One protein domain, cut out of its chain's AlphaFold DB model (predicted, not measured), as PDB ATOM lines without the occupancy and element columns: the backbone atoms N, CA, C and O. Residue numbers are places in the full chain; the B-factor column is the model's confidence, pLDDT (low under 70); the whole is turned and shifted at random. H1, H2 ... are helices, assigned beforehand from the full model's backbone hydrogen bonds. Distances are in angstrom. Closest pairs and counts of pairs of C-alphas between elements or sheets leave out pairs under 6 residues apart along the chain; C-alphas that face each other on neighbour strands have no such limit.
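AT A GLANCE: This is residues 6 to 61 of the 117 residues of an uncharacterized protein of Mycobacterium stomatepiae (UniProt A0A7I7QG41). H3, the longest helix, forms one corner of a wide triangle, with H1 and the short H2 at the other two; two long loops, residues 14 to 29 and 34 to 48, wind through the middle and join the corners. The printed part has 56 residues, with three named helices in the order H1, H2, H3 and no named strand. The class is all helix, though under half of the residues, 24 of 56, are in named elements. The whole is only just loose, close to compact, with a radius of gyration of the C-alphas of 12.6 A, and spans 32 by 32 by 18 A.

IN THESE COORDINATES: H3, residues 49 to 60, measures 18.7 A from first to last C-alpha and ends with C-alpha 60 at (45.676, 7.184, 64.593). H1, residues 6 to 13, measures 11.0 A and begins with C-alpha 6 at (21.255, -2.511, 47.216). H2, residues 30 to 33, measures 5.1 A.

HOW THE PARTS SIT: H3 is apart from H1 and from H2, and H1 and H2 are apart. Every O i to N i+4 pair is within hydrogen-bond range in H1, and 5 of 8 in H3; H2 is too short for such a pair.

THE WHOLE: The C-alphas farthest apart, those of Ala 6 and Asp 38, are 34.1 A apart. Both links are long, with 16 and 15 residues. The printed part has no cut, and no printed residue is under 70 in pLDDT.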
ATOM      1  N   ALA A   6      20.548  -1.306  47.648       98.75
ATOM      2  CA  ALA A   6      21.255  -2.511  47.216       98.75
ATOM      3  C   ALA A   6      22.347  -2.204  46.178       98.75
ATOM      4  O   ALA A   6      23.458  -2.710  46.296       98.75
ATOM      5  N   ASP A   7      22.049  -1.329  45.215       98.81
ATOM      6  CA  ASP A   7      22.979  -0.980  44.143       98.81
ATOM      7  C   ASP A   7      24.154  -0.155  44.687       98.81
ATOM      8  O   ASP A   7      25.309  -0.444  44.381       98.81
ATOM      9  N   VAL A   8      23.872   0.833  45.548       98.75
ATOM     10  CA  VAL A   8      24.904   1.665  46.193       98.75
ATOM     11  C   VAL A   8      25.807   0.820  47.087       98.75
ATOM     12  O   VAL A   8      27.025   0.960  47.034       98.75
ATOM     13  N   TRP A   9      25.227  -0.075  47.889       98.69
ATOM     14  CA  TRP A   9      25.980  -0.949  48.786       98.69
ATOM     15  C   TRP A   9      26.922  -1.883  48.024       98.69
ATOM     16  O   TRP A   9      28.083  -2.026  48.405       98.69
ATOM     17  N   SER A  10      26.435  -2.510  46.951       98.75
ATOM     18  CA  SER A  10      27.258  -3.382  46.114       98.75
ATOM     19  C   SER A  10      28.383  -2.602  45.436       98.75
ATOM     20  O   SER A  10      29.536  -3.009  45.540       98.75
ATOM     21  N   ALA A  11      28.074  -1.454  44.824       98.69
ATOM     22  CA  ALA A  11      29.070  -0.632  44.140       98.69
ATOM     23  C   ALA A  11      30.146  -0.092  45.093       98.69
ATOM     24  O   ALA A  11      31.328  -0.165  44.788       98.69
ATOM     25  N   ALA A  12      29.761   0.379  46.284       98.50
ATOM     26  CA  ALA A  12      30.704   0.904  47.274       98.50
ATOM     27  C   ALA A  12      31.690  -0.151  47.814       98.50
ATOM     28  O   ALA A  12      32.730   0.207  48.361       98.50
ATOM     29  N   ARG A  13      31.359  -1.446  47.709       98.31
ATOM     30  CA  ARG A  13      32.234  -2.553  48.132       98.31
ATOM     31  C   ARG A  13      33.106  -3.092  47.001       98.31
ATOM     32  O   ARG A  13      34.172  -3.630  47.288       98.31
ATOM     33  N   ASP A  14      32.646  -2.982  45.761       98.62
ATOM     34  CA  ASP A  14      33.324  -3.487  44.569       98.62
ATOM     35  C   ASP A  14      34.228  -2.409  43.955       98.62
ATOM     36  O   ASP A  14      33.914  -1.805  42.930       98.62
ATOM     37  N   HIS A  15      35.365  -2.155  44.606       98.12
ATOM     38  CA  HIS A  15      36.357  -1.188  44.127       98.12
ATOM     39  C   HIS A  15      37.086  -1.647  42.851       98.12
ATOM     40  O   HIS A  15      37.754  -0.842  42.211       98.12
ATOM     41  N   GLU A  16      37.003  -2.933  42.486       98.06
ATOM     42  CA  GLU A  16      37.577  -3.444  41.235       98.06
ATOM     43  C   GLU A  16      36.751  -2.966  40.035       98.06
ATOM     44  O   GLU A  16      37.317  -2.544  39.027       98.06
ATOM     45  N   THR A  17      35.421  -2.964  40.163       98.38
ATOM     46  CA  THR A  17      34.515  -2.422  39.137       98.38
ATOM     47  C   THR A  17      34.337  -0.904  39.256       98.38
ATOM     48  O   THR A  17      34.289  -0.205  38.242       98.38
ATOM     49  N   PHE A  18      34.232  -0.373  40.478       98.44
ATOM     50  CA  PHE A  18      33.973   1.044  40.763       98.44
ATOM     51  C   PHE A  18      35.195   1.697  41.422       98.44
ATOM     52  O   PHE A  18      35.229   1.938  42.628       98.44
ATOM     53  N   SER A  19      36.203   1.976  40.598       97.69
ATOM     54  CA  SER A  19      37.461   2.617  40.997       97.69
ATOM     55  C   SER A  19      37.259   4.021  41.582       97.69
ATOM     56  O   SER A  19      36.437   4.801  41.092       97.69
ATOM     57  N   SER A  20      38.064   4.369  42.588       97.62
ATOM     58  CA  SER A  20      38.153   5.731  43.148       97.62
ATOM     59  C   SER A  20      39.276   6.567  42.515       97.62
ATOM     60  O   SER A  20      39.378   7.769  42.765       97.62
ATOM     61  N   ALA A  21      40.124   5.951  41.687       96.25
ATOM     62  CA  ALA A  21      41.374   6.529  41.190       96.25
ATOM     63  C   ALA A  21      41.211   7.621  40.120       96.25
ATOM     64  O   ALA A  21      42.204   8.180  39.660       96.25
ATOM     65  N   GLN A  22      39.983   7.916  39.689       94.31
ATOM     66  CA  GLN A  22      39.687   8.937  38.673       94.31
ATOM     67  C   GLN A  22      38.975  10.174  39.245       94.31
ATOM     68  O   GLN A  22      38.579  11.060  38.488       94.31
ATOM     69  N   GLY A  23      38.833  10.255  40.570       94.94
ATOM     70  CA  GLY A  23      38.102  11.319  41.256       94.94
ATOM     71  C   GLY A  23      36.755  10.848  41.803       94.94
ATOM     72  O   GLY A  23      36.313   9.728  41.560       94.94
ATOM     73  N   LEU A  24      36.116  11.711  42.595       96.31
ATOM     74  CA  LEU A  24      34.892  11.386  43.349       96.31
ATOM     75  C   LEU A  24      33.693  12.250  42.949       96.31
ATOM     76  O   LEU A  24      32.609  12.121  43.521       96.31
ATOM     77  N   THR A  25      33.878  13.153  41.987       96.19
ATOM     78  CA  THR A  25      32.798  13.950  41.414       96.19
ATOM     79  C   THR A  25      32.321  13.341  40.096       96.19
ATOM     80  O   THR A  25      32.881  12.380  39.577       96.19
ATOM     81  N   VAL A  26      31.245  13.899  39.542       96.31
ATOM     82  CA  VAL A  26      30.741  13.514  38.215       96.31
ATOM     83  C   VAL A  26      31.524  14.167  37.070       96.31
ATOM     84  O   VAL A  26      31.225  13.905  35.907       96.31
ATOM     85  N   ASN A  27      32.486  15.040  37.385       94.81
ATOM     86  CA  ASN A  27      33.290  15.736  36.393       94.81
ATOM     87  C   ASN A  27      34.453  14.844  35.961       94.81
ATOM     88  O   ASN A  27      35.253  14.397  36.779       94.81
ATOM     89  N   TYR A  28      34.577  14.619  34.659       93.75
ATOM     90  CA  TYR A  28      35.765  13.981  34.106       93.75
ATOM     91  C   TYR A  28      36.961  14.938  34.192       93.75
ATOM     92  O   TYR A  28      36.803  16.140  33.992       93.75
ATOM     93  N   GLY A  29      38.150  14.404  34.487       90.31
ATOM     94  CA  GLY A  29      39.361  15.216  34.664       90.31
ATOM     95  C   GLY A  29      39.417  15.985  35.990       90.31
ATOM     96  O   GLY A  29      40.185  16.933  36.106       90.31
ATOM     97  N   ASP A  30      38.627  15.592  36.996       89.44
ATOM     98  CA  ASP A  30      38.563  16.260  38.306       89.44
ATOM     99  C   ASP A  30      39.945  16.401  38.963       89.44
ATOM    100  O   ASP A  30      40.325  17.483  39.397       89.44
ATOM    101  N   LEU A  31      40.743  15.326  38.942       90.19
ATOM    102  CA  LEU A  31      42.106  15.313  39.484       90.19
ATOM    103  C   LEU A  31      43.041  16.321  38.808       90.19
ATOM    104  O   LEU A  31      43.844  16.950  39.494       90.19
ATOM    105  N   GLU A  32      42.935  16.480  37.489       91.88
ATOM    106  CA  GLU A  32      43.719  17.460  36.734       91.88
ATOM    107  C   GLU A  32      43.250  18.884  37.056       91.88
ATOM    108  O   GLU A  32      44.063  19.764  37.329       91.88
ATOM    109  N   MET A  33      41.933  19.098  37.117       91.56
ATOM    110  CA  MET A  33      41.332  20.394  37.437       91.56
ATOM    111  C   MET A  33      41.758  20.915  38.818       91.56
ATOM    112  O   MET A  33      41.962  22.119  38.981       91.56
ATOM    113  N   ILE A  34      41.898  20.028  39.807       92.38
ATOM    114  CA  ILE A  34      42.344  20.382  41.165       92.38
ATOM    115  C   ILE A  34      43.863  20.242  41.368       92.38
ATOM    116  O   ILE A  34      44.349  20.514  42.466       92.38
ATOM    117  N   GLY A  35      44.615  19.836  40.338       94.44
ATOM    118  CA  GLY A  35      46.077  19.728  40.369       94.44
ATOM    119  C   GLY A  35      46.624  18.618  41.272       94.44
ATOM    120  O   GLY A  35      47.694  18.781  41.858       94.44
ATOM    121  N   LEU A  36      45.894  17.509  41.432       94.06
ATOM    122  CA  LEU A  36      46.257  16.384  42.309       94.06
ATOM    123  C   LEU A  36      46.583  15.088  41.549       94.06
ATOM    124  O   LEU A  36      46.725  14.040  42.173       94.06
ATOM    125  N   GLN A  37      46.727  15.132  40.223       90.81
ATOM    126  CA  GLN A  37      47.011  13.953  39.395       90.81
ATOM    127  C   GLN A  37      48.307  13.220  39.783       90.81
ATOM    128  O   GLN A  37      48.346  11.992  39.754       90.81
ATOM    129  N   ASP A  38      49.350  13.957  40.183       92.25
ATOM    130  CA  ASP A  38      50.671  13.381  40.474       92.25
ATOM    131  C   ASP A  38      50.755  12.760  41.876       92.25
ATOM    132  O   ASP A  38      51.586  11.891  42.136       92.25
ATOM    133  N   ASN A  39      49.899  13.209  42.795       92.19
ATOM    134  CA  ASN A  39      49.824  12.705  44.163       92.19
ATOM    135  C   ASN A  39      48.371  12.758  44.659       92.19
ATOM    136  O   ASN A  39      48.018  13.638  45.454       92.19
ATOM    137  N   PRO A  40      47.511  11.846  44.171       93.81
ATOM    138  CA  PRO A  40      46.105  11.859  44.527       93.81
ATOM    139  C   PRO A  40      45.940  11.587  46.027       93.81
ATOM    140  O   PRO A  40      46.656  10.746  46.589       93.81
ATOM    141  N   PRO A  41      44.990  12.263  46.697       94.88
ATOM    142  CA  PRO A  41      44.722  12.026  48.104       94.88
ATOM    143  C   PRO A  41      44.309  10.570  48.305       94.88
ATOM    144  O   PRO A  41      43.703   9.951  47.438       94.88
ATOM    145  N   PHE A  42      44.583  10.035  49.489       94.19
ATOM    146  CA  PHE A  42      44.350   8.628  49.811       94.19
ATOM    147  C   PHE A  42      42.914   8.124  49.535       94.19
ATOM    148  O   PHE A  42      42.725   6.953  49.226       94.19
ATOM    149  N   VAL A  43      41.899   8.994  49.603       96.81
ATOM    150  CA  VAL A  43      40.498   8.659  49.272       96.81
ATOM    151  C   VAL A  43      40.256   8.429  47.765       96.81
ATOM    152  O   VAL A  43      39.243   7.856  47.392       96.81
ATOM    153  N   MET A  44      41.185   8.855  46.906       97.12
ATOM    154  CA  MET A  44      41.173   8.699  45.443       97.12
ATOM    155  C   MET A  44      42.227   7.678  44.987       97.12
ATOM    156  O   MET A  44      42.877   7.847  43.961       97.12
ATOM    157  N   GLN A  45      42.455   6.637  45.786       97.31
ATOM    158  CA  GLN A  45      43.383   5.549  45.480       97.31
ATOM    159  C   GLN A  45      42.659   4.212  45.634       97.31
ATOM    160  O   GLN A  45      41.869   4.042  46.561       97.31
ATOM    161  N   ASP A  46      42.991   3.243  44.784       98.12
ATOM    162  CA  ASP A  46      42.513   1.866  44.916       98.12
ATOM    163  C   ASP A  46      43.584   0.968  45.568       98.12
ATOM    164  O   ASP A  46      44.778   1.311  45.605       98.12
ATOM    165  N   PRO A  47      43.203  -0.200  46.118       97.81
ATOM    166  CA  PRO A  47      44.161  -1.248  46.446       97.81
ATOM    167  C   PRO A  47      45.051  -1.613  45.239       97.81
ATOM    168  O   PRO A  47      44.564  -1.631  44.110       97.81
ATOM    169  N   PRO A  48      46.344  -1.939  45.447       96.44
ATOM    170  CA  PRO A  48      47.028  -2.093  46.735       96.44
ATOM    171  C   PRO A  48      47.610  -0.792  47.321       96.44
ATOM    172  O   PRO A  48      47.964  -0.786  48.498       96.44
ATOM    173  N   VAL A  49      47.691   0.302  46.553       96.06
ATOM    174  CA  VAL A  49      48.311   1.570  47.001       96.06
ATOM    175  C   VAL A  49      47.571   2.139  48.213       96.06
ATOM    176  O   VAL A  49      48.183   2.426  49.244       96.06
ATOM    177  N   HIS A  50      46.238   2.176  48.136       97.94
ATOM    178  CA  HIS A  50      45.376   2.545  49.258       97.94
ATOM    179  C   HIS A  50      45.627   1.650  50.487       97.94
ATOM    180  O   HIS A  50      45.717   2.132  51.614       97.94
ATOM    181  N   THR A  51      45.789   0.338  50.312       97.38
ATOM    182  CA  THR A  51      45.906  -0.605  51.436       97.38
ATOM    183  C   THR A  51      47.067  -0.266  52.373       97.38
ATOM    184  O   THR A  51      46.886  -0.254  53.595       97.38
ATOM    185  N   GLU A  52      48.234   0.068  51.822       95.06
ATOM    186  CA  GLU A  52      49.414   0.394  52.629       95.06
ATOM    187  C   GLU A  52      49.254   1.721  53.376       95.06
ATOM    188  O   GLU A  52      49.495   1.784  54.587       95.06
ATOM    189  N   PHE A  53      48.758   2.766  52.710       95.44
ATOM    190  CA  PHE A  53      48.522   4.054  53.366       95.44
ATOM    191  C   PHE A  53      47.448   3.941  54.460       95.44
ATOM    192  O   PHE A  53      47.642   4.415  55.586       95.44
ATOM    193  N   ARG A  54      46.353   3.219  54.183       97.12
ATOM    194  CA  ARG A  54      45.279   2.958  55.153       97.12
ATOM    195  C   ARG A  54      45.812   2.293  56.413       97.12
ATOM    196  O   ARG A  54      45.410   2.663  57.517       97.12
ATOM    197  N   LYS A  55      46.704   1.313  56.264       96.50
ATOM    198  CA  LYS A  55      47.293   0.559  57.377       96.50
ATOM    199  C   LYS A  55      48.112   1.447  58.314       96.50
ATOM    200  O   LYS A  55      48.107   1.214  59.523       96.50
ATOM    201  N   LEU A  56      48.799   2.454  57.777       95.69
ATOM    202  CA  LEU A  56      49.562   3.418  58.570       95.69
ATOM    203  C   LEU A  56      48.635   4.400  59.289       95.69
ATOM    204  O   LEU A  56      48.702   4.511  60.514       95.69
ATOM    205  N   VAL A  57      47.728   5.046  58.552       95.12
ATOM    206  CA  VAL A  57      46.841   6.085  59.100       95.12
ATOM    207  C   VAL A  57      45.870   5.522  60.134       95.12
ATOM    208  O   VAL A  57      45.654   6.150  61.166       95.12
ATOM    209  N   SER A  58      45.353   4.302  59.941       95.94
ATOM    210  CA  SER A  58      44.383   3.681  60.864       95.94
ATOM    211  C   SER A  58      44.899   3.540  62.303       95.94
ATOM    212  O   SER A  58      44.099   3.449  63.231       95.94
ATOM    213  N   ARG A  59      46.220   3.575  62.531       95.12
ATOM    214  CA  ARG A  59      46.813   3.574  63.882       95.12
ATOM    215  C   ARG A  59      46.446   4.825  64.691       95.12
ATOM    216  O   ARG A  59      46.385   4.753  65.915       95.12
ATOM    217  N   GLY A  60      46.181   5.940  64.009       94.94
ATOM    218  CA  GLY A  60      45.676   7.184  64.593       94.94
ATOM    219  C   GLY A  60      44.154   7.226  64.752       94.94
ATOM    220  O   GLY A  60      43.642   8.149  65.365       94.94
ATOM    221  N   PHE A  61      43.412   6.228  64.260       96.88
ATOM    222  CA  PHE A  61      41.945   6.178  64.317       96.88
ATOM    223  C   PHE A  61      41.476   5.004  65.180       96.88
ATOM    224  O   PHE A  61      40.856   4.054  64.709       96.88
TER     225      PHE A  61